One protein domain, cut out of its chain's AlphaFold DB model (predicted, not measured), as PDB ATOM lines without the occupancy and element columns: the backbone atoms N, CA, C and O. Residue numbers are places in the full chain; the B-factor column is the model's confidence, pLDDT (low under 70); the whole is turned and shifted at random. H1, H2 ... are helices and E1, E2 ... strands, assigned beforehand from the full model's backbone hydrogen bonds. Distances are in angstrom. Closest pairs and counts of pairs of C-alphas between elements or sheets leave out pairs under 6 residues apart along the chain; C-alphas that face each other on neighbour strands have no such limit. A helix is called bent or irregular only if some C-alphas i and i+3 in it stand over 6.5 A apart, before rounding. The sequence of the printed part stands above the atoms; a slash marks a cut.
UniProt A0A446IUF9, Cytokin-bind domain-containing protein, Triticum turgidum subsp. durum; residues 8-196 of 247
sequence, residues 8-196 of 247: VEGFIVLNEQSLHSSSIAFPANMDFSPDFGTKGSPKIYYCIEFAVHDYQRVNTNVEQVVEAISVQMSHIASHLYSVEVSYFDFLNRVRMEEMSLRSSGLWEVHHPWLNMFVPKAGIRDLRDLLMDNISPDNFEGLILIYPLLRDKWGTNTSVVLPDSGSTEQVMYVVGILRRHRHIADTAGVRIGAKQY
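AT A GLANCE: This is residues 8 to 196 of the 247 residues of the protein "Cytokin-bind domain-containing protein" of Triticum turgidum subsp. durum (UniProt A0A446IUF9). One strongly twisted sheet of six strands has H5 and H6 packed on one face, H5 mostly by E5 and H6 by E3 and E6, and has H1 on the opposite face, over E1. H2, H3 and H4 lie off the sheet, H4 meeting one end of H1, and long unnamed stretches fill much of the rest. The printed part has 189 residues, in the order E1 H1 E2 H2 H3 H4 E3 H5 E4 E5 H6 E6; across the sheet the order is E2 E1 E4 E5 E3 E6, antiparallel throughout. The class is mixed, helices and strands; the whole is compact, radius of gyration of the C-alphas 18.0 A, spanning 48 by 42 by 35 A.

HOW THE PARTS SIT: Start at E1, residues 8 to 13, an inner strand. On one side look for edge strand E2, residues 45 to 51, with N 9 and O 49 2.8 A apart; on the other side is E4, residues 143 to 149, with N 12 and O 143 2.9 A apart. E4 forms a hairpin with E5, residues 170 to 176, where N 148 and O 171 are 2.7 A apart. Next come E3, residues 114 to 119, with N 116 and O 174 2.8 A apart, and edge strand E6, residues 194 to 196, with N 117 and O 194 2.8 A apart. H1, residues 16 to 24, is on the sheet at a height of 9.3 A. H5, residues 120 to 133, and H6, residues 181 to 190, are on the opposite face and touch, closest at the C-alphas of Leu 126 and Ala 187, 6.7 A; their tilt of 36 degrees, opposite ways, is only just steep. E3, H5, E4 and E5, H6, E6 are split strand-helix-strand units, a strand between their two strands, with right-handed crossovers. H4, residues 94 to 103, and H1 only just touch, only at their ends, with 3 pairs of C-alphas within 8 A, closest Ile 24 and Glu 97, 5.7 A. H2, residues 62 to 72, and H3, residues 87 to 91, are not on the sheet and are apart. Every O i to N i+4 pair is within hydrogen-bond range in H1, H3, H4 and H6; H2 has 6 of 7, H5 8 of 10.

IN THESE COORDINATES: Find C-alpha 8 at (-56.992, 5.509, -21.381), where E1 begins. E2 runs 20.1 A; H5, from C-alpha 120 at (-57.531, 20.423, -26.682), runs 20.4 A and is irregular, C-alphas 121 and 124 being 7.5 A apart. E4 and E5 each run 19.9 A. E6 ends at C-alpha 196, (-53.924, 20.965, -11.245).

THE WHOLE: The C-alphas farthest apart, Gly 40 and Arg 57, are 53.7 A apart. The printed part has no cut; H1 to E2, H2 to H3 and E4 to E5 are long links. The model's pLDDT is under 70 at residues 22, 57 to 60, 164 to 166 and 179.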
ATOM      1  N   VAL A   8     -57.938   4.998 -20.382       94.31
ATOM      2  CA  VAL A   8     -56.992   5.509 -21.381       94.31
ATOM      3  C   VAL A   8     -56.093   6.550 -20.733       94.31
ATOM      4  O   VAL A   8     -56.578   7.581 -20.267       94.31
ATOM      5  N   GLU A   9     -54.789   6.320 -20.793       95.50
ATOM      6  CA  GLU A   9     -53.767   7.333 -20.566       95.50
ATOM      7  C   GLU A   9     -52.721   7.313 -21.690       95.50
ATOM      8  O   GLU A   9     -52.849   6.630 -22.710       95.50
ATOM      9  N   GLY A  10     -51.689   8.128 -21.539       93.94
ATOM     10  CA  GLY A  10     -50.572   8.176 -22.457       93.94
ATOM     11  C   GLY A  10     -49.416   8.951 -21.861       93.94
ATOM     12  O   GLY A  10     -49.565   9.703 -20.892       93.94
ATOM     13  N   PHE A  11     -48.247   8.758 -22.451       92.31
ATOM     14  CA  PHE A  11     -47.031   9.427 -22.020       92.31
ATOM     15  C   PHE A  11     -46.083   9.689 -23.187       92.31
ATOM     16  O   PHE A  11     -46.130   9.028 -24.229       92.31
ATOM     17  N   ILE A  12     -45.228  10.693 -23.008       92.56
ATOM     18  CA  ILE A  12     -44.174  11.047 -23.958       92.56
ATOM     19  C   ILE A  12     -42.883  10.344 -23.542       92.56
ATOM     20  O   ILE A  12     -42.449  10.461 -22.397       92.56
ATOM     21  N   VAL A  13     -42.251   9.656 -24.491       91.06
ATOM     22  CA  VAL A  13     -40.967   8.979 -24.310       91.06
ATOM     23  C   VAL A  13     -39.890   9.794 -25.023       91.06
ATOM     24  O   VAL A  13     -39.841   9.843 -26.256       91.06
ATOM     25  N   LEU A  14     -39.054  10.473 -24.233       89.88
ATOM     26  CA  LEU A  14     -38.001  11.368 -24.730       89.88
ATOM     27  C   LEU A  14     -36.632  10.691 -24.852       89.88
ATOM     28  O   LEU A  14     -35.811  11.119 -25.658       89.88
ATOM     29  N   ASN A  15     -36.367   9.694 -24.011       88.62
ATOM     30  CA  ASN A  15     -35.083   9.009 -23.890       88.62
ATOM     31  C   ASN A  15     -35.275   7.630 -23.226       88.62
ATOM     32  O   ASN A  15     -36.373   7.297 -22.765       88.62
ATOM     33  N   GLU A  16     -34.188   6.862 -23.122       86.88
ATOM     34  CA  GLU A  16     -34.160   5.547 -22.458       86.88
ATOM     35  C   GLU A  16     -34.649   5.605 -21.003       86.88
ATOM     36  O   GLU A  16     -35.379   4.730 -20.545       86.88
ATOM     37  N   GLN A  17     -34.309   6.671 -20.272       82.38
ATOM     38  CA  GLN A  17     -34.708   6.823 -18.872       82.38
ATOM     39  C   GLN A  17     -36.231   6.973 -18.717       82.38
ATOM     40  O   GLN A  17     -36.828   6.377 -17.822       82.38
ATOM     41  N   SER A  18     -36.865   7.738 -19.610       81.62
ATOM     42  CA  SER A  18     -38.318   7.933 -19.655       81.62
ATOM     43  C   SER A  18     -39.024   6.618 -19.985       81.62
ATOM     44  O   SER A  18     -40.058   6.305 -19.396       81.62
ATOM     45  N   LEU A  19     -38.445   5.834 -20.906       83.50
ATOM     46  CA  LEU A  19     -38.953   4.514 -21.269       83.50
ATOM     47  C   LEU A  19     -38.894   3.557 -20.073       83.50
ATOM     48  O   LEU A  19     -39.902   2.937 -19.746       83.50
ATOM     49  N   HIS A  20     -37.754   3.498 -19.383       79.38
ATOM     50  CA  HIS A  20     -37.560   2.634 -18.220       79.38
ATOM     51  C   HIS A  20     -38.538   2.945 -17.075       79.38
ATOM     52  O   HIS A  20     -39.132   2.030 -16.508       79.38
ATOM     53  N   SER A  21     -38.751   4.224 -16.745       71.25
ATOM     54  CA  SER A  21     -39.754   4.610 -15.739       71.25
ATOM     55  C   SER A  21     -41.159   4.134 -16.122       71.25
ATOM     56  O   SER A  21     -41.867   3.569 -15.293       71.25
ATOM     57  N   SER A  22     -41.543   4.287 -17.394       69.94
ATOM     58  CA  SER A  22     -42.863   3.860 -17.870       69.94
ATOM     59  C   SER A  22     -43.049   2.339 -17.935       69.94
ATOM     60  O   SER A  22     -44.149   1.851 -17.681       69.94
ATOM     61  N   SER A  23     -41.993   1.573 -18.232       76.38
ATOM     62  CA  SER A  23     -42.088   0.120 -18.401       76.38
ATOM     63  C   SER A  23     -42.150  -0.640 -17.078       76.38
ATOM     64  O   SER A  23     -42.761  -1.700 -17.029       76.38
ATOM     65  N   ILE A  24     -41.606  -0.107 -15.974       76.56
ATOM     66  CA  ILE A  24     -41.683  -0.772 -14.656       76.56
ATOM     67  C   ILE A  24     -43.135  -0.962 -14.192       76.56
ATOM     68  O   ILE A  24     -43.459  -1.956 -13.541       76.56
ATOM     69  N   ALA A  25     -44.013  -0.013 -14.519       74.88
ATOM     70  CA  ALA A  25     -45.432  -0.093 -14.184       74.88
ATOM     71  C   ALA A  25     -46.213  -1.053 -15.104       74.88
ATOM     72  O   ALA A  25     -47.381  -1.332 -14.835       74.88
ATOM     73  N   PHE A  26     -45.590  -1.574 -16.166       81.50
ATOM     74  CA  PHE A  26     -46.223  -2.441 -17.151       81.50
ATOM     75  C   PHE A  26     -45.566  -3.831 -17.147       81.50
ATOM     76  O   PHE A  26     -44.460  -3.996 -17.654       81.50
ATOM     77  N   PRO A  27     -46.223  -4.875 -16.610       75.81
ATOM     78  CA  PRO A  27     -45.590  -6.182 -16.408       75.81
ATOM     79  C   PRO A  27     -45.386  -7.001 -17.698       75.81
ATOM     80  O   PRO A  27     -45.028  -8.176 -17.622       75.81
ATOM     81  N   ALA A  28     -45.613  -6.423 -18.882       79.38
ATOM     82  CA  ALA A  28     -45.324  -7.092 -20.144       79.38
ATOM     83  C   ALA A  28     -43.843  -6.953 -20.517       79.38
ATOM     84  O   ALA A  28     -43.224  -5.910 -20.311       79.38
ATOM     85  N   ASN A  29     -43.289  -7.982 -21.155       75.62
ATOM     86  CA  ASN A  29     -41.965  -7.879 -21.752       75.62
ATOM     87  C   ASN A  29     -42.043  -7.022 -23.027       75.62
ATOM     88  O   ASN A  29     -42.550  -7.476 -24.054       75.62
ATOM     89  N   MET A  30     -41.587  -5.773 -22.941       80.25
ATOM     90  CA  MET A  30     -41.576  -4.836 -24.064       80.25
ATOM     91  C   MET A  30     -40.233  -4.907 -24.791       80.25
ATOM     92  O   MET A  30     -39.232  -4.397 -24.297       80.25
ATOM     93  N   ASP A  31     -40.220  -5.475 -25.995       81.94
ATOM     94  CA  ASP A  31     -39.053  -5.438 -26.886       81.94
ATOM     95  C   ASP A  31     -39.040  -4.140 -27.715       81.94
ATOM     96  O   ASP A  31     -39.127  -4.128 -28.944       81.94
ATOM     97  N   PHE A  32     -39.041  -3.003 -27.013       85.88
ATOM     98  CA  PHE A  32     -39.020  -1.681 -27.628       85.88
ATOM     99  C   PHE A  32     -37.635  -1.059 -27.477       85.88
ATOM    100  O   PHE A  32     -37.269  -0.603 -26.399       85.88
ATOM    101  N   SER A  33     -36.885  -1.014 -28.580       86.25
ATOM    102  CA  SER A  33     -35.580  -0.350 -28.668       86.25
ATOM    103  C   SER A  33     -35.658   0.818 -29.664       86.25
ATOM    104  O   SER A  33     -35.324   0.663 -30.842       86.25
ATOM    105  N   PRO A  34     -36.205   1.973 -29.244       87.38
ATOM    106  CA  PRO A  34     -36.351   3.134 -30.112       87.38
ATOM    107  C   PRO A  34     -35.014   3.808 -30.431       87.38
ATOM    108  O   PRO A  34     -34.166   4.012 -29.569       87.38
ATOM    109  N   ASP A  35     -34.875   4.291 -31.664       90.25
ATOM    110  CA  ASP A  35     -33.854   5.284 -32.001       90.25
ATOM    111  C   ASP A  35     -34.352   6.675 -31.577       90.25
ATOM    112  O   ASP A  35     -35.253   7.230 -32.213       90.25
ATOM    113  N   PHE A  36     -33.778   7.243 -30.515       90.25
ATOM    114  CA  PHE A  36     -34.075   8.607 -30.050       90.25
ATOM    115  C   PHE A  36     -33.433   9.707 -30.912       90.25
ATOM    116  O   PHE A  36     -33.621  10.899 -30.656       90.25
ATOM    117  N   GLY A  37     -32.721   9.342 -31.978       89.69
ATOM    118  CA  GLY A  37     -32.073  10.275 -32.881       89.69
ATOM    119  C   GLY A  37     -30.817  10.895 -32.272       89.69
ATOM    120  O   GLY A  37     -30.094  10.283 -31.491       89.69
ATOM    121  N   THR A  38     -30.523  12.131 -32.671       83.94
ATOM    122  CA  THR A  38     -29.333  12.867 -32.212       83.94
ATOM    123  C   THR A  38     -29.735  14.206 -31.619       83.94
ATOM    124  O   THR A  38     -30.833  14.693 -31.862       83.94
ATOM    125  N   LYS A  39     -28.816  14.882 -30.927       76.06
ATOM    126  CA  LYS A  39     -29.074  16.217 -30.367       76.06
ATOM    127  C   LYS A  39     -29.558  17.251 -31.397       76.06
ATOM    128  O   LYS A  39     -30.328  18.139 -31.051       76.06
ATOM    129  N   GLY A  40     -29.114  17.149 -32.654       80.38
ATOM    130  CA  GLY A  40     -29.547  18.037 -33.742       80.38
ATOM    131  C   GLY A  40     -30.839  17.602 -34.444       80.38
ATOM    132  O   GLY A  40     -31.383  18.362 -35.237       80.38
ATOM    133  N   SER A  41     -31.312  16.383 -34.180       85.12
ATOM    134  CA  SER A  41     -32.535  15.810 -34.748       85.12
ATOM    135  C   SER A  41     -33.100  14.763 -33.777       85.12
ATOM    136  O   SER A  41     -32.932  13.557 -34.005       85.12
ATOM    137  N   PRO A  42     -33.660  15.205 -32.633       86.88
ATOM    138  CA  PRO A  42     -34.202  14.297 -31.635       86.88
ATOM    139  C   PRO A  42     -35.507  13.680 -32.143       86.88
ATOM    140  O   PRO A  42     -36.332  14.349 -32.772       86.88
ATOM    141  N   LYS A  43     -35.707  12.398 -31.846       91.19
ATOM    142  CA  LYS A  43     -36.950  11.671 -32.106       91.19
ATOM    143  C   LYS A  43     -37.686  11.462 -30.792       91.19
ATOM    144  O   LYS A  43     -37.105  11.018 -29.808       91.19
ATOM    145  N   ILE A  44     -38.974  11.781 -30.802       90.88
ATOM    146  CA  ILE A  44     -39.857  11.677 -29.641       90.88
ATOM    147  C   ILE A  44     -40.929  10.647 -29.961       90.88
ATOM    148  O   ILE A  44     -41.538  10.702 -31.033       90.88
ATOM    149  N   TYR A  45     -41.183   9.747 -29.020       93.31
ATOM    150  CA  TYR A  45     -42.221   8.733 -29.146       93.31
ATOM    151  C   TYR A  45     -43.371   9.036 -28.189       93.31
ATOM    152  O   TYR A  45     -43.206   9.701 -27.166       93.31
ATOM    153  N   TYR A  46     -44.552   8.544 -28.541       93.56
ATOM    154  CA  TYR A  46     -45.759   8.657 -27.733       93.56
ATOM    155  C   TYR A  46     -46.289   7.250 -27.505       93.56
ATOM    156  O   TYR A  46     -46.410   6.480 -28.458       93.56
ATOM    157  N   CYS A  47     -46.604   6.930 -26.257       93.25
ATOM    158  CA  CYS A  47     -47.264   5.685 -25.898       93.25
ATOM    159  C   CYS A  47     -48.705   5.982 -25.486       93.25
ATOM    160  O   CYS A  47     -48.966   6.972 -24.800       93.25
ATOM    161  N   ILE A  48     -49.627   5.129 -25.924       93.69
ATOM    162  CA  ILE A  48     -51.016   5.115 -25.470       93.69
ATOM    163  C   ILE A  48     -51.173   3.860 -24.619       93.69
ATOM    164  O   ILE A  48     -50.901   2.760 -25.096       93.69
ATOM    165  N   GLU A  49     -51.609   4.038 -23.378       92.94
ATOM    166  CA  GLU A  49     -51.921   2.956 -22.448       92.94
ATOM    167  C   GLU A  49     -53.443   2.865 -22.335       92.94
ATOM    168  O   GLU A  49     -54.106   3.870 -22.074       92.94
ATOM    169  N   PHE A  50     -54.017   1.678 -22.520       93.00
ATOM    170  CA  PHE A  50     -55.443   1.469 -22.299       93.00
ATOM    171  C   PHE A  50     -55.722   0.122 -21.641       93.00
ATOM    172  O   PHE A  50     -54.922  -0.806 -21.754       93.00
ATOM    173  N   ALA A  51     -56.864   0.017 -20.961       92.69
ATOM    174  CA  ALA A  51     -57.326  -1.230 -20.358       92.69
ATOM    175  C   ALA A  51     -58.788  -1.515 -20.714       92.69
ATOM    176  O   ALA A  51     -59.603  -0.599 -20.863       92.69
ATOM    177  N   VAL A  52     -59.097  -2.804 -20.828       91.38
ATOM    178  CA  VAL A  52     -60.442  -3.346 -21.036       91.38
ATOM    179  C   VAL A  52     -60.719  -4.285 -19.872       91.38
ATOM    180  O   VAL A  52     -59.945  -5.208 -19.623       91.38
ATOM    181  N   HIS A  53     -61.790  -4.039 -19.128       89.94
ATOM    182  CA  HIS A  53     -62.177  -4.884 -18.010       89.94
ATOM    183  C   HIS A  53     -62.979  -6.092 -18.506       89.94
ATOM    184  O   HIS A  53     -64.034  -5.953 -19.130       89.94
ATOM    185  N   ASP A  54     -62.519  -7.295 -18.160       85.88
ATOM    186  CA  ASP A  54     -63.342  -8.495 -18.260       85.88
ATOM    187  C   ASP A  54     -64.238  -8.613 -17.018       85.88
ATOM    188  O   ASP A  54     -63.799  -8.952 -15.916       85.88
ATOM    189  N   TYR A  55     -65.524  -8.312 -17.194       80.69
ATOM    190  CA  TYR A  55     -66.520  -8.380 -16.126       80.69
ATOM    191  C   TYR A  55     -67.049  -9.803 -15.871       80.69
ATOM    192  O   TYR A  55     -67.940  -9.956 -15.028       80.69
ATOM    193  N   GLN A  56     -66.562 -10.827 -16.593       72.81
ATOM    194  CA  GLN A  56     -66.894 -12.264 -16.498       72.81
ATOM    195  C   GLN A  56     -68.379 -12.644 -16.699       72.81
ATOM    196  O   GLN A  56     -68.713 -13.808 -16.902       72.81
ATOM    197  N   ARG A  57     -69.302 -11.680 -16.612       64.25
ATOM    198  CA  ARG A  57     -70.764 -11.843 -16.715       64.25
ATOM    199  C   ARG A  57     -71.314 -11.456 -18.083       64.25
ATOM    200  O   ARG A  57     -72.433 -11.830 -18.420       64.25
ATOM    201  N   VAL A  58     -70.547 -10.680 -18.835       64.81
ATOM    202  CA  VAL A  58     -70.805 -10.324 -20.228       64.81
ATOM    203  C   VAL A  58     -69.760 -11.088 -21.030       64.81
ATOM    204  O   VAL A  58     -68.605 -11.104 -20.621       64.81
ATOM    205  N   ASN A  59     -70.141 -11.729 -22.139       65.44
ATOM    206  CA  ASN A  59     -69.184 -12.303 -23.092       65.44
ATOM    207  C   ASN A  59     -68.412 -11.166 -23.790       65.44
ATOM    208  O   ASN A  59     -68.582 -10.933 -24.988       65.44
ATOM    209  N   THR A  60     -67.618 -10.402 -23.042       69.44
ATOM    210  CA  THR A  60     -66.714  -9.403 -23.593       69.44
ATOM    211  C   THR A  60     -65.536 -10.160 -24.170       69.44
ATOM    212  O   THR A  60     -64.685 -10.662 -23.443       69.44
ATOM    213  N   ASN A  61     -65.495 -10.278 -25.493       80.00
ATOM    214  CA  ASN A  61     -64.318 -10.801 -26.162       80.00
ATOM    215  C   ASN A  61     -63.246  -9.698 -26.186       80.00
ATOM    216  O   ASN A  61     -63.252  -8.833 -27.062       80.00
ATOM    217  N   VAL A  62     -62.371  -9.705 -25.178       80.75
ATOM    218  CA  VAL A  62     -61.292  -8.718 -25.002       80.75
ATOM    219  C   VAL A  62     -60.373  -8.678 -26.226       80.75
ATOM    220  O   VAL A  62     -60.004  -7.595 -26.672       80.75
ATOM    221  N   GLU A  63     -60.071  -9.831 -26.827       82.50
ATOM    222  CA  GLU A  63     -59.226  -9.925 -28.026       82.50
ATOM    223  C   GLU A  63     -59.851  -9.179 -29.211       82.50
ATOM    224  O   GLU A  63     -59.180  -8.380 -29.861       82.50
ATOM    225  N   GLN A  64     -61.156  -9.356 -29.440       84.31
ATOM    226  CA  GLN A  64     -61.885  -8.629 -30.485       84.31
ATOM    227  C   GLN A  64     -61.912  -7.121 -30.232       84.31
ATOM    228  O   GLN A  64     -61.847  -6.337 -31.180       84.31
ATOM    229  N   VAL A  65     -62.008  -6.697 -28.969       83.81
ATOM    230  CA  VAL A  65     -61.942  -5.274 -28.611       83.81
ATOM    231  C   VAL A  65     -60.557  -4.710 -28.933       83.81
ATOM    232  O   VAL A  65     -60.461  -3.671 -29.588       83.81
ATOM    233  N   VAL A  66     -59.490  -5.404 -28.529       84.81
ATOM    234  CA  VAL A  66     -58.106  -4.997 -28.810       84.81
ATOM    235  C   VAL A  66     -57.847  -4.938 -30.317       84.81
ATOM    236  O   VAL A  66     -57.289  -3.950 -30.791       84.81
ATOM    237  N   GLU A  67     -58.304  -5.929 -31.086       87.62
ATOM    238  CA  GLU A  67     -58.189  -5.942 -32.549       87.62
ATOM    239  C   GLU A  67     -58.934  -4.756 -33.181       87.62
ATOM    240  O   GLU A  67     -58.365  -4.006 -33.980       87.62
ATOM    241  N   ALA A  68     -60.186  -4.519 -32.777       88.12
ATOM    242  CA  ALA A  68     -61.001  -3.428 -33.303       88.12
ATOM    243  C   ALA A  68     -60.405  -2.041 -33.008       88.12
ATOM    244  O   ALA A  68     -60.517  -1.135 -33.841       88.12
ATOM    245  N   ILE A  69     -59.782  -1.866 -31.838       86.50
ATOM    246  CA  ILE A  69     -59.069  -0.640 -31.463       86.50
ATOM    247  C   ILE A  69     -57.780  -0.514 -32.277       86.50
ATOM    248  O   ILE A  69     -57.549   0.529 -32.887       86.50
ATOM    249  N   SER A  70     -56.975  -1.578 -32.342       86.44
ATOM    250  CA  SER A  70     -55.696  -1.600 -33.059       86.44
ATOM    251  C   SER A  70     -55.862  -1.189 -34.528       86.44
ATOM    252  O   SER A  70     -55.126  -0.326 -35.007       86.44
ATOM    253  N   VAL A  71     -56.897  -1.692 -35.212       89.25
ATOM    254  CA  VAL A  71     -57.212  -1.343 -36.613       89.25
ATOM    255  C   VAL A  71     -57.560   0.141 -36.798       89.25
ATOM    256  O   VAL A  71     -57.300   0.713 -37.856       89.25
ATOM    257  N   GLN A  72     -58.138   0.790 -35.786       89.69
ATOM    258  CA  GLN A  72     -58.501   2.212 -35.840       89.69
ATOM    259  C   GLN A  72     -57.339   3.143 -35.464       89.69
ATOM    260  O   GLN A  72     -57.403   4.345 -35.734       89.69
ATOM    261  N   MET A  73     -56.281   2.620 -34.843       89.75
ATOM    262  CA  MET A  73     -55.151   3.408 -34.361       89.75
ATOM    263  C   MET A  73     -54.026   3.493 -35.391       89.75
ATOM    264  O   MET A  73     -53.527   2.488 -35.886       89.75
ATOM    265  N   SER A  74     -53.512   4.700 -35.624       92.81
ATOM    266  CA  SER A  74     -52.302   4.933 -36.428       92.81
ATOM    267  C   SER A  74     -51.023   4.775 -35.592       92.81
ATOM    268  O   SER A  74     -50.253   5.718 -35.430       92.81
ATOM    269  N   HIS A  75     -50.833   3.591 -35.014       91.62
ATOM    270  CA  HIS A  75     -49.675   3.236 -34.191       91.62
ATOM    271  C   HIS A  75     -48.610   2.493 -35.015       91.62
ATOM    272  O   HIS A  75     -48.856   2.074 -36.148       91.62
ATOM    273  N   ILE A  76     -47.409   2.322 -34.454       91.12
ATOM    274  CA  ILE A  76     -46.384   1.468 -35.063       91.12
ATOM    275  C   ILE A  76     -46.803   0.014 -34.823       91.12
ATOM    276  O   ILE A  76     -46.770  -0.448 -33.687       91.12
ATOM    277  N   ALA A  77     -47.200  -0.697 -35.881       85.81
ATOM    278  CA  ALA A  77     -47.833  -2.016 -35.775       85.81
ATOM    279  C   ALA A  77     -46.988  -3.071 -35.028       85.81
ATOM    280  O   ALA A  77     -47.543  -3.948 -34.377       85.81
ATOM    281  N   SER A  78     -45.654  -2.981 -35.083       87.19
ATOM    282  CA  SER A  78     -44.744  -3.879 -34.353       87.19
ATOM    283  C   SER A  78     -44.651  -3.597 -32.849       87.19
ATOM    284  O   SER A  78     -43.966  -4.326 -32.140       87.19
ATOM    285  N   HIS A  79     -45.289  -2.534 -32.358       88.69
ATOM    286  CA  HIS A  79     -45.186  -2.065 -30.976       88.69
ATOM    287  C   HIS A  79     -46.564  -1.949 -30.324       88.69
ATOM    288  O   HIS A  79     -46.935  -0.907 -29.782       88.69
ATOM    289  N   LEU A  80     -47.314  -3.049 -30.382       89.44
ATOM    290  CA  LEU A  80     -48.502  -3.285 -29.576       89.44
ATOM    291  C   LEU A  80     -48.170  -4.374 -28.553       89.44
ATOM    292  O   LEU A  80     -47.885  -5.510 -28.923       89.44
ATOM    293  N   TYR A  81     -48.202  -4.015 -27.274       89.19
ATOM    294  CA  TYR A  81     -47.921  -4.926 -26.170       89.19
ATOM    295  C   TYR A  81     -49.169  -5.061 -25.306       89.19
ATOM    296  O   TYR A  81     -49.857  -4.076 -25.041       89.19
ATOM    297  N   SER A  82     -49.450  -6.276 -24.850       89.81
ATOM    298  CA  SER A  82     -50.593  -6.571 -23.991       89.81
ATOM    299  C   SER A  82     -50.197  -7.570 -22.918       89.81
ATOM    300  O   SER A  82     -49.403  -8.479 -23.160       89.81
ATOM    301  N   VAL A  83     -50.792  -7.428 -21.743       91.00
ATOM    302  CA  VAL A  83     -50.667  -8.371 -20.637       91.00
ATOM    303  C   VAL A  83     -52.005  -8.436 -19.918       91.00
ATOM    304  O   VAL A  83     -52.670  -7.416 -19.747       91.00
ATOM    305  N   GLU A  84     -52.407  -9.638 -19.523       91.31
ATOM    306  CA  GLU A  84     -53.568  -9.835 -18.665       91.31
ATOM    307  C   GLU A  84     -53.121  -9.792 -17.204       91.31
ATOM    308  O   GLU A  84     -52.143 -10.436 -16.817       91.31
ATOM    309  N   VAL A  85     -53.829  -9.015 -16.390       92.69
ATOM    310  CA  VAL A  85     -53.562  -8.863 -14.959       92.69
ATOM    311  C   VAL A  85     -54.876  -8.818 -14.193       92.69
ATOM    312  O   VAL A  85     -55.933  -8.530 -14.758       92.69
ATOM    313  N   SER A  86     -54.822  -9.059 -12.883       93.50
ATOM    314  CA  SER A  86     -55.994  -8.830 -12.046       93.50
ATOM    315  C   SER A  86     -56.351  -7.339 -12.012       93.50
ATOM    316  O   SER A  86     -55.484  -6.467 -12.114       93.50
ATOM    317  N   TYR A  87     -57.633  -7.033 -11.798       93.56
ATOM    318  CA  TYR A  87     -58.093  -5.649 -11.648       93.56
ATOM    319  C   TYR A  87     -57.315  -4.893 -10.558       93.56
ATOM    320  O   TYR A  87     -56.957  -3.729 -10.727       93.56
ATOM    321  N   PHE A  88     -57.011  -5.565  -9.444       94.94
ATOM    322  CA  PHE A  88     -56.257  -4.958  -8.350       94.94
ATOM    323  C   PHE A  88     -54.802  -4.677  -8.734       94.94
ATOM    324  O   PHE A  88     -54.306  -3.590  -8.438       94.94
ATOM    325  N   ASP A  89     -54.134  -5.608  -9.417       94.06
ATOM    326  CA  ASP A  89     -52.748  -5.410  -9.850       94.06
ATOM    327  C   ASP A  89     -52.643  -4.255 -10.848       94.06
ATOM    328  O   ASP A  89     -51.727  -3.442 -10.741       94.06
ATOM    329  N   PHE A  90     -53.626  -4.106 -11.748       94.25
ATOM    330  CA  PHE A  90     -53.705  -2.943 -12.632       94.25
ATOM    331  C   PHE A  90     -53.825  -1.630 -11.847       94.25
ATOM    332  O   PHE A  90     -53.059  -0.694 -12.091       94.25
ATOM    333  N   LEU A  91     -54.750  -1.542 -10.884       95.31
ATOM    334  CA  LEU A  91     -54.922  -0.335 -10.066       95.31
ATOM    335  C   LEU A  91     -53.688  -0.016  -9.209       95.31
ATOM    336  O   LEU A  91     -53.389   1.151  -8.970       95.31
ATOM    337  N   ASN A  92     -52.972  -1.042  -8.751       94.56
ATOM    338  CA  ASN A  92     -51.817  -0.907  -7.869       94.56
ATOM    339  C   ASN A  92     -50.471  -0.887  -8.624       94.56
ATOM    340  O   ASN A  92     -49.420  -0.929  -7.990       94.56
ATOM    341  N   ARG A  93     -50.460  -0.811  -9.962       92.44
ATOM    342  CA  ARG A  93     -49.241  -1.007 -10.772       92.44
ATOM    343  C   ARG A  93     -48.100  -0.024 -10.488       92.44
ATOM    344  O   ARG A  93     -46.932  -0.407 -10.519       92.44
ATOM    345  N   VAL A  94     -48.418   1.210 -10.084       92.12
ATOM    346  CA  VAL A  94     -47.423   2.234  -9.689       92.12
ATOM    347  C   VAL A  94     -46.628   1.820  -8.436       92.12
ATOM    348  O   VAL A  94     -45.515   2.292  -8.214       92.12
ATOM    349  N   ARG A  95     -47.135   0.868  -7.638       92.50
ATOM    350  CA  ARG A  95     -46.420   0.308  -6.480       92.50
ATOM    351  C   ARG A  95     -45.077  -0.318  -6.864       92.50
ATOM    352  O   ARG A  95     -44.141  -0.272  -6.065       92.50
ATOM    353  N   MET A  96     -44.974  -0.898  -8.060       89.06
ATOM    354  CA  MET A  96     -43.727  -1.488  -8.553       89.06
ATOM    355  C   MET A  96     -42.664  -0.413  -8.794       89.06
ATOM    356  O   MET A  96     -41.518  -0.579  -8.370       89.06
ATOM    357  N   GLU A  97     -43.058   0.715  -9.388       88.12
ATOM    358  CA  GLU A  97     -42.177   1.869  -9.579       88.12
ATOM    359  C   GLU A  97     -41.771   2.479  -8.232       88.12
ATOM    360  O   GLU A  97     -40.584   2.701  -7.999       88.12
ATOM    361  N   GLU A  98     -42.714   2.648  -7.299       92.44
ATOM    362  CA  GLU A  98     -42.408   3.114  -5.941       92.44
ATOM    363  C   GLU A  98     -41.337   2.239  -5.275       92.44
ATOM    364  O   GLU A  98     -40.349   2.752  -4.746       92.44
ATOM    365  N   MET A  99     -41.521   0.918  -5.281       93.38
ATOM    366  CA  MET A  99     -40.582  -0.010  -4.646       93.38
ATOM    367  C   MET A  99     -39.205   0.016  -5.311       93.38
ATOM    368  O   MET A  99     -38.192   0.018  -4.607       93.38
ATOM    369  N   SER A 100     -39.164   0.096  -6.643       90.12
ATOM    370  CA  SER A 100     -37.928   0.262  -7.410       90.12
ATOM    371  C   SER A 100     -37.195   1.548  -7.006       90.12
ATOM    372  O   SER A 100     -36.044   1.498  -6.560       90.12
ATOM    373  N   LEU A 101     -37.885   2.693  -7.022       91.06
ATOM    374  CA  LEU A 101     -37.318   3.992  -6.655       91.06
ATOM    375  C   LEU A 101     -36.865   4.035  -5.192       91.06
ATOM    376  O   LEU A 101     -35.785   4.548  -4.900       91.06
ATOM    377  N   ARG A 102     -37.631   3.449  -4.263       95.62
ATOM    378  CA  ARG A 102     -37.234   3.330  -2.849       95.62
ATOM    379  C   ARG A 102     -35.954   2.520  -2.688       95.62
ATOM    380  O   ARG A 102     -35.086   2.934  -1.925       95.62
ATOM    381  N   SER A 103     -35.813   1.409  -3.415       95.06
ATOM    382  CA  SER A 103     -34.616   0.557  -3.350       95.06
ATOM    383  C   SER A 103     -33.341   1.285  -3.788       95.06
ATOM    384  O   SER A 103     -32.260   0.987  -3.288       95.06
ATOM    385  N   SER A 104     -33.481   2.285  -4.663       93.12
ATOM    386  CA  SER A 104     -32.383   3.129  -5.150       93.12
ATOM    387  C   SER A 104     -32.279   4.483  -4.433       93.12
ATOM    388  O   SER A 104     -31.471   5.320  -4.820       93.12
ATOM    389  N   GLY A 105     -33.089   4.726  -3.395       94.44
ATOM    390  CA  GLY A 105     -33.098   5.992  -2.652       94.44
ATOM    391  C   GLY A 105     -33.670   7.190  -3.426       94.44
ATOM    392  O   GLY A 105     -33.506   8.327  -2.994       94.44
ATOM    393  N   LEU A 106     -34.356   6.949  -4.545       90.62
ATOM    394  CA  LEU A 106     -34.911   7.968  -5.441       90.62
ATOM    395  C   LEU A 106     -36.379   8.307  -5.148       90.62
ATOM    396  O   LEU A 106     -36.965   9.125  -5.845       90.62
ATOM    397  N   TRP A 107     -36.983   7.689  -4.127       92.94
ATOM    398  CA  TRP A 107     -38.379   7.950  -3.765       92.94
ATOM    399  C   TRP A 107     -38.568   9.080  -2.752       92.94
ATOM    400  O   TRP A 107     -39.553   9.789  -2.828       92.94
ATOM    401  N   GLU A 108     -37.676   9.272  -1.780       95.44
ATOM    402  CA  GLU A 108     -37.832  10.322  -0.749       95.44
ATOM    403  C   GLU A 108     -37.064  11.599  -1.139       95.44
ATOM    404  O   GLU A 108     -36.363  12.209  -0.332       95.44
ATOM    405  N   VAL A 109     -37.149  11.977  -2.418       92.44
ATOM    406  CA  VAL A 109     -36.477  13.150  -2.995       92.44
ATOM    407  C   VAL A 109     -37.468  14.293  -3.240       92.44
ATOM    408  O   VAL A 109     -38.665  14.195  -2.964       92.44
ATOM    409  N   HIS A 110     -36.991  15.430  -3.747       90.69
ATOM    410  CA  HIS A 110     -37.892  16.498  -4.171       90.69
ATOM    411  C   HIS A 110     -38.642  16.098  -5.446       90.69
ATOM    412  O   HIS A 110     -38.022  15.811  -6.463       90.69
ATOM    413  N   HIS A 111     -39.974  16.196  -5.414       90.31
ATOM    414  CA  HIS A 111     -40.843  15.920  -6.559       90.31
ATOM    415  C   HIS A 111     -41.489  17.213  -7.068       90.31
ATOM    416  O   HIS A 111     -42.631  17.521  -6.716       90.31
ATOM    417  N   PRO A 112     -40.783  18.027  -7.870       89.94
ATOM    418  CA  PRO A 112     -41.311  19.287  -8.371       89.94
ATOM    419  C   PRO A 112     -42.281  19.069  -9.544       89.94
ATOM    420  O   PRO A 112     -42.026  19.535 -10.653       89.94
ATOM    421  N   TRP A 113     -43.380  18.352  -9.312       91.56
ATOM    422  CA  TRP A 113     -44.386  18.091 -10.338       91.56
ATOM    423  C   TRP A 113     -45.053  19.388 -10.790       91.56
ATOM    424  O   TRP A 113     -45.446  20.231  -9.980       91.56
ATOM    425  N   LEU A 114     -45.247  19.505 -12.097       93.06
ATOM    426  CA  LEU A 114     -46.198  20.417 -12.704       93.06
ATOM    427  C   LEU A 114     -47.334  19.579 -13.286       93.06
ATOM    428  O   LEU A 114     -47.108  18.782 -14.190       93.06
ATOM    429  N   ASN A 115     -48.548  19.787 -12.781       95.44
ATOM    430  CA  ASN A 115     -49.760  19.169 -13.311       95.44
ATOM    431  C   ASN A 115     -50.676  20.255 -13.866       95.44
ATOM    432  O   ASN A 115     -50.833  21.313 -13.253       95.44
ATOM    433  N   MET A 116     -51.278  20.026 -15.027       96.19
ATOM    434  CA  MET A 116     -52.130  21.004 -15.698       96.19
ATOM    435  C   MET A 116     -53.284  20.335 -16.434       96.19
ATOM    436  O   MET A 116     -53.125  19.278 -17.035       96.19
ATOM    437  N   PHE A 117     -54.424  21.013 -16.448       97.25
ATOM    438  CA  PHE A 117     -55.460  20.837 -17.448       97.25
ATOM    439  C   PHE A 117     -55.193  21.770 -18.628       97.25
ATOM    440  O   PHE A 117     -54.887  22.951 -18.443       97.25
ATOM    441  N   VAL A 118     -55.348  21.259 -19.842       96.81
ATOM    442  CA  VAL A 118     -54.985  21.951 -21.082       96.81
ATOM    443  C   VAL A 118     -56.157  21.843 -22.055       96.81
ATOM    444  O   VAL A 118     -56.670  20.742 -22.257       96.81
ATOM    445  N   PRO A 119     -56.628  22.941 -22.665       95.81
ATOM    446  CA  PRO A 119     -57.667  22.844 -23.681       95.81
ATOM    447  C   PRO A 119     -57.130  22.074 -24.893       95.81
ATOM    448  O   PRO A 119     -55.986  22.279 -25.302       95.81
ATOM    449  N   LYS A 120     -57.950  21.214 -25.510       95.31
ATOM    450  CA  LYS A 120     -57.531  20.423 -26.682       95.31
ATOM    451  C   LYS A 120     -56.971  21.280 -27.817       95.31
ATOM    452  O   LYS A 120     -55.977  20.892 -28.422       95.31
ATOM    453  N   ALA A 121     -57.560  22.449 -28.067       93.88
ATOM    454  CA  ALA A 121     -57.078  23.386 -29.083       93.88
ATOM    455  C   ALA A 121     -55.608  23.803 -28.875       93.88
ATOM    456  O   ALA A 121     -54.908  24.071 -29.842       93.88
ATOM    457  N   GLY A 122     -55.133  23.804 -27.627       94.38
ATOM    458  CA  GLY A 122     -53.791  24.235 -27.248       94.38
ATOM    459  C   GLY A 122     -52.782  23.117 -26.994       94.38
ATOM    460  O   GLY A 122     -51.661  23.397 -26.573       94.38
ATOM    461  N   ILE A 123     -53.144  21.847 -27.202       95.12
ATOM    462  CA  ILE A 123     -52.264  20.729 -26.829       95.12
ATOM    463  C   ILE A 123     -50.993  20.661 -27.689       95.12
ATOM    464  O   ILE A 123     -49.934  20.277 -27.199       95.12
ATOM    465  N   ARG A 124     -51.077  21.081 -28.960       95.44
ATOM    466  CA  ARG A 124     -49.918  21.162 -29.867       95.44
ATOM    467  C   ARG A 124     -48.966  22.283 -29.454       95.44
ATOM    468  O   ARG A 124     -47.771  22.038 -29.351       95.44
ATOM    469  N   ASP A 125     -49.507  23.452 -29.120       96.31
ATOM    470  CA  ASP A 125     -48.720  24.585 -28.624       96.31
ATOM    471  C   ASP A 125     -48.026  24.246 -27.301       96.31
ATOM    472  O   ASP A 125     -46.881  24.634 -27.077       96.31
ATOM    473  N   LEU A 126     -48.695  23.485 -26.427       95.19
ATOM    474  CA  LEU A 126     -48.075  23.007 -25.197       95.19
ATOM    475  C   LEU A 126     -46.959  22.003 -25.485       95.19
ATOM    476  O   LEU A 126     -45.910  22.092 -24.856       95.19
ATOM    477  N   ARG A 127     -47.160  21.060 -26.414       93.44
ATOM    478  CA  ARG A 127     -46.096  20.144 -26.845       93.44
ATOM    479  C   ARG A 127     -44.875  20.936 -27.309       93.44
ATOM    480  O   ARG A 127     -43.780  20.631 -26.857       93.44
ATOM    481  N   ASP A 128     -45.055  21.942 -28.158       93.75
ATOM    482  CA  ASP A 128     -43.935  22.748 -28.663       93.75
ATOM    483  C   ASP A 128     -43.238  23.499 -27.530       93.75
ATOM    484  O   ASP A 128     -42.025  23.401 -27.377       93.75
ATOM    485  N   LEU A 129     -44.011  24.113 -26.631       93.94
ATOM    486  CA  LEU A 129     -43.473  24.750 -25.432       93.94
ATOM    487  C   LEU A 129     -42.681  23.773 -24.544       93.94
ATOM    488  O   LEU A 129     -41.657  24.156 -23.982       93.94
ATOM    489  N   LEU A 130     -43.141  22.527 -24.399       91.69
ATOM    490  CA  LEU A 130     -42.422  21.482 -23.669       91.69
ATOM    491  C   LEU A 130     -41.098  21.150 -24.370       91.69
ATOM    492  O   LEU A 130     -40.064  21.155 -23.708       91.69
ATOM    493  N   MET A 131     -41.111  20.925 -25.686       88.75
ATOM    494  CA  MET A 131     -39.903  20.559 -26.440       88.75
ATOM    495  C   MET A 131     -38.883  21.697 -26.535       88.75
ATOM    496  O   MET A 131     -37.684  21.434 -26.552       88.75
ATOM    497  N   ASP A 132     -39.330  22.951 -26.498       90.31
ATOM    498  CA  ASP A 132     -38.446  24.122 -26.469       90.31
ATOM    499  C   ASP A 132     -37.752  24.314 -25.109       90.31
ATOM    500  O   ASP A 132     -36.721  24.981 -25.017       90.31
ATOM    501  N   ASN A 133     -38.318  23.760 -24.031       89.38
ATOM    502  CA  ASN A 133     -37.861  24.007 -22.657       89.38
ATOM    503  C   ASN A 133     -37.306  22.764 -21.951       89.38
ATOM    504  O   ASN A 133     -36.737  22.881 -20.862       89.38
ATOM    505  N   ILE A 134     -37.465  21.578 -22.537       87.25
ATOM    506  CA  ILE A 134     -37.015  20.308 -21.970       87.25
ATOM    507  C   ILE A 134     -35.963  19.710 -22.885       87.25
ATOM    508  O   ILE A 134     -36.212  19.447 -24.054       87.25
ATOM    509  N   SER A 135     -34.791  19.440 -22.319       85.56
ATOM    510  CA  SER A 135     -33.733  18.716 -23.011       85.56
ATOM    511  C   SER A 135     -33.907  17.212 -22.784       85.56
ATOM    512  O   SER A 135     -33.788  16.786 -21.632       85.56
ATOM    513  N   PRO A 136     -34.103  16.394 -23.836       83.12
ATOM    514  CA  PRO A 136     -34.145  14.939 -23.708       83.12
ATOM    515  C   PRO A 136     -32.912  14.369 -22.994       83.12
ATOM    516  O   PRO A 136     -33.055  13.496 -22.153       83.12
ATOM    517  N   ASP A 137     -31.719  14.927 -23.225       80.31
ATOM    518  CA  ASP A 137     -30.460  14.437 -22.631       80.31
ATOM    519  C   ASP A 137     -30.427  14.430 -21.092       80.31
ATOM    520  O   ASP A 137     -29.626  13.717 -20.496       80.31
ATOM    521  N   ASN A 138     -31.238  15.266 -20.437       79.50
ATOM    522  CA  ASN A 138     -31.209  15.423 -18.983       79.50
ATOM    523  C   ASN A 138     -32.575  15.229 -18.331       79.50
ATOM    524  O   ASN A 138     -32.733  15.555 -17.154       79.50
ATOM    525  N   PHE A 139     -33.573  14.789 -19.092       84.00
ATOM    526  CA  PHE A 139     -34.909  14.600 -18.564       84.00
ATOM    527  C   PHE A 139     -34.993  13.279 -17.795       84.00
ATOM    528  O   PHE A 139     -34.655  12.220 -18.323       84.00
ATOM    529  N   GLU A 140     -35.470  13.367 -16.557       80.62
ATOM    530  CA  GLU A 140     -35.725  12.236 -15.672       80.62
ATOM    531  C   GLU A 140     -37.196  12.261 -15.254       80.62
ATOM    532  O   GLU A 140     -37.745  13.325 -14.940       80.62
ATOM    533  N   GLY A 141     -37.821  11.086 -15.232       81.50
ATOM    534  CA  GLY A 141     -39.224  10.908 -14.872       81.50
ATOM    535  C   GLY A 141     -40.149  10.767 -16.079       81.50
ATOM    536  O   GLY A 141     -39.719  10.476 -17.193       81.50
ATOM    537  N   LEU A 142     -41.443  10.955 -15.828       85.12
ATOM    538  CA  LEU A 142     -42.516  10.733 -16.792       85.12
ATOM    539  C   LEU A 142     -43.132  12.061 -17.251       85.12
ATOM    540  O   LEU A 142     -43.227  13.021 -16.477       85.12
ATOM    541  N   ILE A 143     -43.584  12.101 -18.506       91.56
ATOM    542  CA  ILE A 143     -44.488  13.140 -19.009       91.56
ATOM    543  C   ILE A 143     -45.813  12.474 -19.355       91.56
ATOM    544  O   ILE A 143     -45.939  11.874 -20.420       91.56
ATOM    545  N   LEU A 144     -46.790  12.585 -18.459       94.25
ATOM    546  CA  LEU A 144     -48.151  12.105 -18.683       94.25
ATOM    547  C   LEU A 144     -48.897  13.075 -19.594       94.25
ATOM    548  O   LEU A 144     -48.820  14.291 -19.404       94.25
ATOM    549  N   ILE A 145     -49.635  12.537 -20.561       96.19
ATOM    550  CA  ILE A 145     -50.515  13.294 -21.446       96.19
ATOM    551  C   ILE A 145     -51.697  12.433 -21.884       96.19
ATOM    552  O   ILE A 145     -51.538  11.459 -22.614       96.19
ATOM    553  N   TYR A 146     -52.907  12.814 -21.480       97.19
ATOM    554  CA  TYR A 146     -54.105  12.060 -21.848       97.19
ATOM    555  C   TYR A 146     -55.374  12.910 -21.849       97.19
ATOM    556  O   TYR A 146     -55.450  13.912 -21.130       97.19
ATOM    557  N   PRO A 147     -56.369  12.557 -22.682       96.50
ATOM    558  CA  PRO A 147     -57.609  13.305 -22.779       96.50
ATOM    559  C   PRO A 147     -58.566  12.982 -21.625       96.50
ATOM    560  O   PRO A 147     -58.644  11.863 -21.133       96.50
ATOM    561  N   LEU A 148     -59.371  13.969 -21.258       95.62
ATOM    562  CA  LEU A 148     -60.521  13.871 -20.377       95.62
ATOM    563  C   LEU A 148     -61.743  14.474 -21.060       95.62
ATOM    564  O   LEU A 148     -61.648  15.468 -21.786       95.62
ATOM    565  N   LEU A 149     -62.906  13.913 -20.747       94.12
ATOM    566  CA  LEU A 149     -64.192  14.450 -21.167       94.12
ATOM    567  C   LEU A 149     -64.673  15.515 -20.176       94.12
ATOM    568  O   LEU A 149     -64.817  15.262 -18.981       94.12
ATOM    569  N   ARG A 150     -64.904  16.728 -20.674       91.12
ATOM    570  CA  ARG A 150     -65.263  17.925 -19.908       91.12
ATOM    571  C   ARG A 150     -66.659  17.839 -19.294       91.12
ATOM    572  O   ARG A 150     -66.865  18.399 -18.214       91.12
ATOM    573  N   ASP A 151     -67.595  17.161 -19.950       90.81
ATOM    574  CA  ASP A 151     -68.975  16.946 -19.491       90.81
ATOM    575  C   ASP A 151     -69.062  16.093 -18.214       90.81
ATOM    576  O   ASP A 151     -69.990  16.257 -17.424       90.81
ATOM    577  N   LYS A 152     -68.056  15.252 -17.948       93.00
ATOM    578  CA  LYS A 152     -67.939  14.480 -16.700       93.00
ATOM    579  C   LYS A 152     -67.575  15.338 -15.482       93.00
ATOM    580  O   LYS A 152     -67.624  14.852 -14.355       93.00
ATOM    581  N   TRP A 153     -67.247  16.620 -15.674       93.00
ATOM    582  CA  TRP A 153     -66.833  17.526 -14.602       93.00
ATOM    583  C   TRP A 153     -67.918  18.549 -14.256       93.00
ATOM    584  O   TRP A 153     -68.159  19.527 -14.975       93.00
ATOM    585  N   GLY A 154     -68.532  18.363 -13.085       90.25
ATOM    586  CA  GLY A 154     -69.596  19.227 -12.581       90.25
ATOM    587  C   GLY A 154     -69.155  20.679 -12.356       90.25
ATOM    588  O   GLY A 154     -68.194  20.967 -11.637       90.25
ATOM    589  N   THR A 155     -69.921  21.626 -12.899       87.00
ATOM    590  CA  THR A 155     -69.638  23.073 -12.822       87.00
ATOM    591  C   THR A 155     -69.862  23.676 -11.430       87.00
ATOM    592  O   THR A 155     -69.377  24.778 -11.140       87.00
ATOM    593  N   ASN A 156     -70.552  22.965 -10.533       92.94
ATOM    594  CA  ASN A 156     -70.817  23.417  -9.165       92.94
ATOM    595  C   ASN A 156     -69.663  23.129  -8.177       92.94
ATOM    596  O   ASN A 156     -69.661  23.632  -7.053       92.94
ATOM    597  N   THR A 157     -68.644  22.374  -8.587       95.94
ATOM    598  CA  THR A 157     -67.449  22.106  -7.764       95.94
ATOM    599  C   THR A 157     -66.513  23.324  -7.704       95.94
ATOM    600  O   THR A 157     -66.760  24.338  -8.362       95.94
ATOM    601  N   SER A 158     -65.433  23.254  -6.921       96.75
ATOM    602  CA  SER A 158     -64.382  24.288  -6.896       96.75
ATOM    603  C   SER A 158     -63.197  23.981  -7.825       96.75
ATOM    604  O   SER A 158     -62.263  24.774  -7.875       96.75
ATOM    605  N   VAL A 159     -63.234  22.877  -8.586       96.44
ATOM    606  CA  VAL A 159     -62.183  22.533  -9.562       96.44
ATOM    607  C   VAL A 159     -62.118  23.603 -10.643       96.44
ATOM    608  O   VAL A 159     -63.153  23.963 -11.204       96.44
ATOM    609  N   VAL A 160     -60.923  24.102 -10.945       95.62
ATOM    610  CA  VAL A 160     -60.692  25.086 -12.004       95.62
ATOM    611  C   VAL A 160     -60.250  24.358 -13.268       95.62
ATOM    612  O   VAL A 160     -59.236  23.669 -13.268       95.62
ATOM    613  N   LEU A 161     -61.024  24.516 -14.339       94.69
ATOM    614  CA  LEU A 161     -60.771  23.902 -15.641       94.69
ATOM    615  C   LEU A 161     -60.484  24.996 -16.682       94.69
ATOM    616  O   LEU A 161     -60.913  26.137 -16.474       94.69
ATOM    617  N   PRO A 162     -59.774  24.679 -17.780       93.69
ATOM    618  CA  PRO A 162     -59.588  25.593 -18.898       93.69
ATOM    619  C   PRO A 162     -60.931  26.053 -19.462       93.69
ATOM    620  O   PRO A 162     -61.904  25.293 -19.465       93.69
ATOM    621  N   ASP A 163     -60.972  27.287 -19.955       84.31
ATOM    622  CA  ASP A 163     -62.109  27.765 -20.732       84.31
ATOM    623  C   ASP A 163     -61.918  27.317 -22.181       84.31
ATOM    624  O   ASP A 163     -61.112  27.873 -22.922       84.31
ATOM    625  N   SER A 164     -62.580  26.227 -22.556       68.69
ATOM    626  CA  SER A 164     -62.470  25.622 -23.884       68.69
ATOM    627  C   SER A 164     -63.587  26.069 -24.841       68.69
ATOM    628  O   SER A 164     -63.722  25.512 -25.929       68.69
ATOM    629  N   GLY A 165     -64.392  27.071 -24.457       67.62
ATOM    630  CA  GLY A 165     -65.638  27.404 -25.147       67.62
ATOM    631  C   GLY A 165     -66.718  26.331 -24.932       67.62
ATOM    632  O   GLY A 165     -66.445  25.222 -24.477       67.62
ATOM    633  N   SER A 166     -67.980  26.643 -25.238       61.62
ATOM    634  CA  SER A 166     -69.116  25.748 -24.939       61.62
ATOM    635  C   SER A 166     -69.160  24.457 -25.770       61.62
ATOM    636  O   SER A 166     -69.931  23.555 -25.441       61.62
ATOM    637  N   THR A 167     -68.356  24.342 -26.830       70.75
ATOM    638  CA  THR A 167     -68.445  23.245 -27.807       70.75
ATOM    639  C   THR A 167     -67.342  22.195 -27.684       70.75
ATOM    640  O   THR A 167     -67.554  21.061 -28.107       70.75
ATOM    641  N   GLU A 168     -66.176  22.522 -27.121       80.31
ATOM    642  CA  GLU A 168     -65.078  21.559 -26.992       80.31
ATOM    643  C   GLU A 168     -65.246  20.726 -25.714       80.31
ATOM    644  O   GLU A 168     -65.153  21.233 -24.594       80.31
ATOM    645  N   GLN A 169     -65.497  19.429 -25.904       89.69
ATOM    646  CA  GLN A 169     -65.742  18.470 -24.824       89.69
ATOM    647  C   GLN A 169     -64.474  17.757 -24.356       89.69
ATOM    648  O   GLN A 169     -64.536  17.014 -23.383       89.69
ATOM    649  N   VAL A 170     -63.331  17.956 -25.017       93.81
ATOM    650  CA  VAL A 170     -62.072  17.310 -24.636       93.81
ATOM    651  C   VAL A 170     -61.094  18.338 -24.079       93.81
ATOM    652  O   VAL A 170     -60.802  19.365 -24.691       93.81
ATOM    653  N   MET A 171     -60.536  18.017 -22.922       95.62
ATOM    654  CA  MET A 171     -59.357  18.672 -22.357       95.62
ATOM    655  C   MET A 171     -58.288  17.614 -22.103       95.62
ATOM    656  O   MET A 171     -58.602  16.434 -22.077       95.62
ATOM    657  N   TYR A 172     -57.038  18.008 -21.916       97.44
ATOM    658  CA  TYR A 172     -55.949  17.092 -21.592       97.44
ATOM    659  C   TYR A 172     -55.469  17.316 -20.169       97.44
ATOM    660  O   TYR A 172     -55.436  18.452 -19.698       97.44
ATOM    661  N   VAL A 173     -55.062  16.240 -19.509       97.38
ATOM    662  CA  VAL A 173     -54.178  16.299 -18.345       97.38
ATOM    663  C   VAL A 173     -52.752  16.212 -18.852       97.38
ATOM    664  O   VAL A 173     -52.455  15.386 -19.712       97.38
ATOM    665  N   VAL A 174     -51.883  17.067 -18.323       96.38
ATOM    666  CA  VAL A 174     -50.438  16.992 -18.529       96.38
ATOM    667  C   VAL A 174     -49.740  17.026 -17.179       96.38
ATOM    668  O   VAL A 174     -49.965  17.954 -16.400       96.38
ATOM    669  N   GLY A 175     -48.902  16.028 -16.910       94.06
ATOM    670  CA  GLY A 175     -48.108  15.911 -15.688       94.06
ATOM    671  C   GLY A 175     -46.631  15.754 -16.027       94.06
ATOM    672  O   GLY A 175     -46.289  14.922 -16.860       94.06
ATOM    673  N   ILE A 176     -45.756  16.552 -15.415       90.75
ATOM    674  CA  ILE A 176     -44.309  16.504 -15.662       90.75
ATOM    675  C   ILE A 176     -43.495  16.705 -14.382       90.75
ATOM    676  O   ILE A 176     -43.721  17.654 -13.630       90.75
ATOM    677  N   LEU A 177     -42.492  15.850 -14.169       81.69
ATOM    678  CA  LEU A 177     -41.617  15.845 -12.990       81.69
ATOM    679  C   LEU A 177     -40.489  16.895 -13.044       81.69
ATOM    680  O   LEU A 177     -39.323  16.587 -12.828       81.69
ATOM    681  N   ARG A 178     -40.793  18.166 -13.323       74.12
ATOM    682  CA  ARG A 178     -39.797  19.248 -13.226       74.12
ATOM    683  C   ARG A 178     -40.425  20.601 -12.929       74.12
ATOM    684  O   ARG A 178     -41.490  20.943 -13.441       74.12
ATOM    685  N   ARG A 179     -39.698  21.426 -12.159       67.88
ATOM    686  CA  ARG A 179     -40.120  22.786 -11.787       67.88
ATOM    687  C   ARG A 179     -40.070  23.730 -12.988       67.88
ATOM    688  O   ARG A 179     -39.179  24.565 -13.102       67.88
ATOM    689  N   HIS A 180     -41.073  23.662 -13.847       77.69
ATOM    690  CA  HIS A 180     -41.186  24.521 -15.017       77.69
ATOM    691  C   HIS A 180     -42.213  25.628 -14.793       77.69
ATOM    692  O   HIS A 180     -43.211  25.725 -15.502       77.69
ATOM    693  N   ARG A 181     -41.970  26.496 -13.799       82.88
ATOM    694  CA  ARG A 181     -42.853  27.649 -13.535       82.88
ATOM    695  C   ARG A 181     -43.042  28.502 -14.794       82.88
ATOM    696  O   ARG A 181     -44.161  28.891 -15.090       82.88
ATOM    697  N   HIS A 182     -41.978  28.682 -15.580       89.00
ATOM    698  CA  HIS A 182     -42.055  29.357 -16.874       89.00
ATOM    699  C   HIS A 182     -43.049  28.692 -17.842       89.00
ATOM    700  O   HIS A 182     -43.845  29.397 -18.456       89.00
ATOM    701  N   ILE A 183     -43.055  27.356 -17.944       92.38
ATOM    702  CA  ILE A 183     -44.013  26.623 -18.787       92.38
ATOM    703  C   ILE A 183     -45.432  26.808 -18.250       92.38
ATOM    704  O   ILE A 183     -46.331  27.107 -19.025       92.38
ATOM    705  N   ALA A 184     -45.631  26.689 -16.935       91.62
ATOM    706  CA  ALA A 184     -46.941  26.855 -16.310       91.62
ATOM    707  C   ALA A 184     -47.528  28.258 -16.542       91.62
ATOM    708  O   ALA A 184     -48.691  28.389 -16.921       91.62
ATOM    709  N   ASP A 185     -46.717  29.301 -16.354       91.62
ATOM    710  CA  ASP A 185     -47.130  30.693 -16.536       91.62
ATOM    711  C   ASP A 185     -47.389  30.991 -18.023       91.62
ATOM    712  O   ASP A 185     -48.427  31.549 -18.383       91.62
ATOM    713  N   THR A 186     -46.488  30.546 -18.904       94.25
ATOM    714  CA  THR A 186     -46.608  30.734 -20.357       94.25
ATOM    715  C   THR A 186     -47.821  29.997 -20.918       94.25
ATOM    716  O   THR A 186     -48.586  30.584 -21.680       94.25
ATOM    717  N   ALA A 187     -48.046  28.744 -20.517       94.81
ATOM    718  CA  ALA A 187     -49.217  27.970 -20.915       94.81
ATOM    719  C   ALA A 187     -50.510  28.564 -20.336       94.81
ATOM    720  O   ALA A 187     -51.525  28.626 -21.025       94.81
ATOM    721  N   GLY A 188     -50.486  29.063 -19.099       93.69
ATOM    722  CA  GLY A 188     -51.637  29.739 -18.506       93.69
ATOM    723  C   GLY A 188     -52.067  30.974 -19.298       93.69
ATOM    724  O   GLY A 188     -53.254  31.147 -19.564       93.69
ATOM    725  N   VAL A 189     -51.107  31.801 -19.718       92.25
ATOM    726  CA  VAL A 189     -51.376  33.053 -20.445       92.25
ATOM    727  C   VAL A 189     -51.663  32.821 -21.929       92.25
ATOM    728  O   VAL A 189     -52.622  33.379 -22.452       92.25
ATOM    729  N   ARG A 190     -50.839  32.027 -22.625       93.94
ATOM    730  CA  ARG A 190     -50.931  31.855 -24.087       93.94
ATOM    731  C   ARG A 190     -51.935  30.791 -24.512       93.94
ATOM    732  O   ARG A 190     -52.511  30.916 -25.583       93.94
ATOM    733  N   ILE A 191     -52.101  29.747 -23.701       95.00
ATOM    734  CA  ILE A 191     -52.880  28.553 -24.053       95.00
ATOM    735  C   ILE A 191     -54.190  28.482 -23.251       95.00
ATOM    736  O   ILE A 191     -55.135  27.815 -23.662       95.00
ATOM    737  N   GLY A 192     -54.274  29.166 -22.107       94.31
ATOM    738  CA  GLY A 192     -55.414  29.055 -21.193       94.31
ATOM    739  C   GLY A 192     -55.373  27.792 -20.325       94.31
ATOM    740  O   GLY A 192     -56.402  27.381 -19.784       94.31
ATOM    741  N   ALA A 193     -54.198  27.166 -20.182       95.81
ATOM    742  CA  ALA A 193     -54.017  26.018 -19.300       95.81
ATOM    743  C   ALA A 193     -54.273  26.394 -17.828       95.81
ATOM    744  O   ALA A 193     -54.026  27.521 -17.390       95.81
ATOM    745  N   LYS A 194     -54.757  25.438 -17.035       96.12
ATOM    746  CA  LYS A 194     -55.008  25.611 -15.598       96.12
ATOM    747  C   LYS A 194     -54.210  24.587 -14.815       96.12
ATOM    748  O   LYS A 194     -54.332  23.397 -15.067       96.12
ATOM    749  N   GLN A 195     -53.404  25.038 -13.858       95.81
ATOM    750  CA  GLN A 195     -52.647  24.126 -12.999       95.81
ATOM    751  C   GLN A 195     -53.594  23.232 -12.177       95.81
ATOM    752  O   GLN A 195     -54.530  23.718 -11.547       95.81
ATOM    753  N   TYR A 196     -53.342  21.927 -12.176       95.94
ATOM    754  CA  TYR A 196     -53.924  20.965 -11.245       95.94
ATOM    755  C   TYR A 196     -52.951  20.784 -10.074       95.94
ATOM    756  O   TYR A 196     -51.741  20.840 -10.273       95.94
TER     757      TYR A 196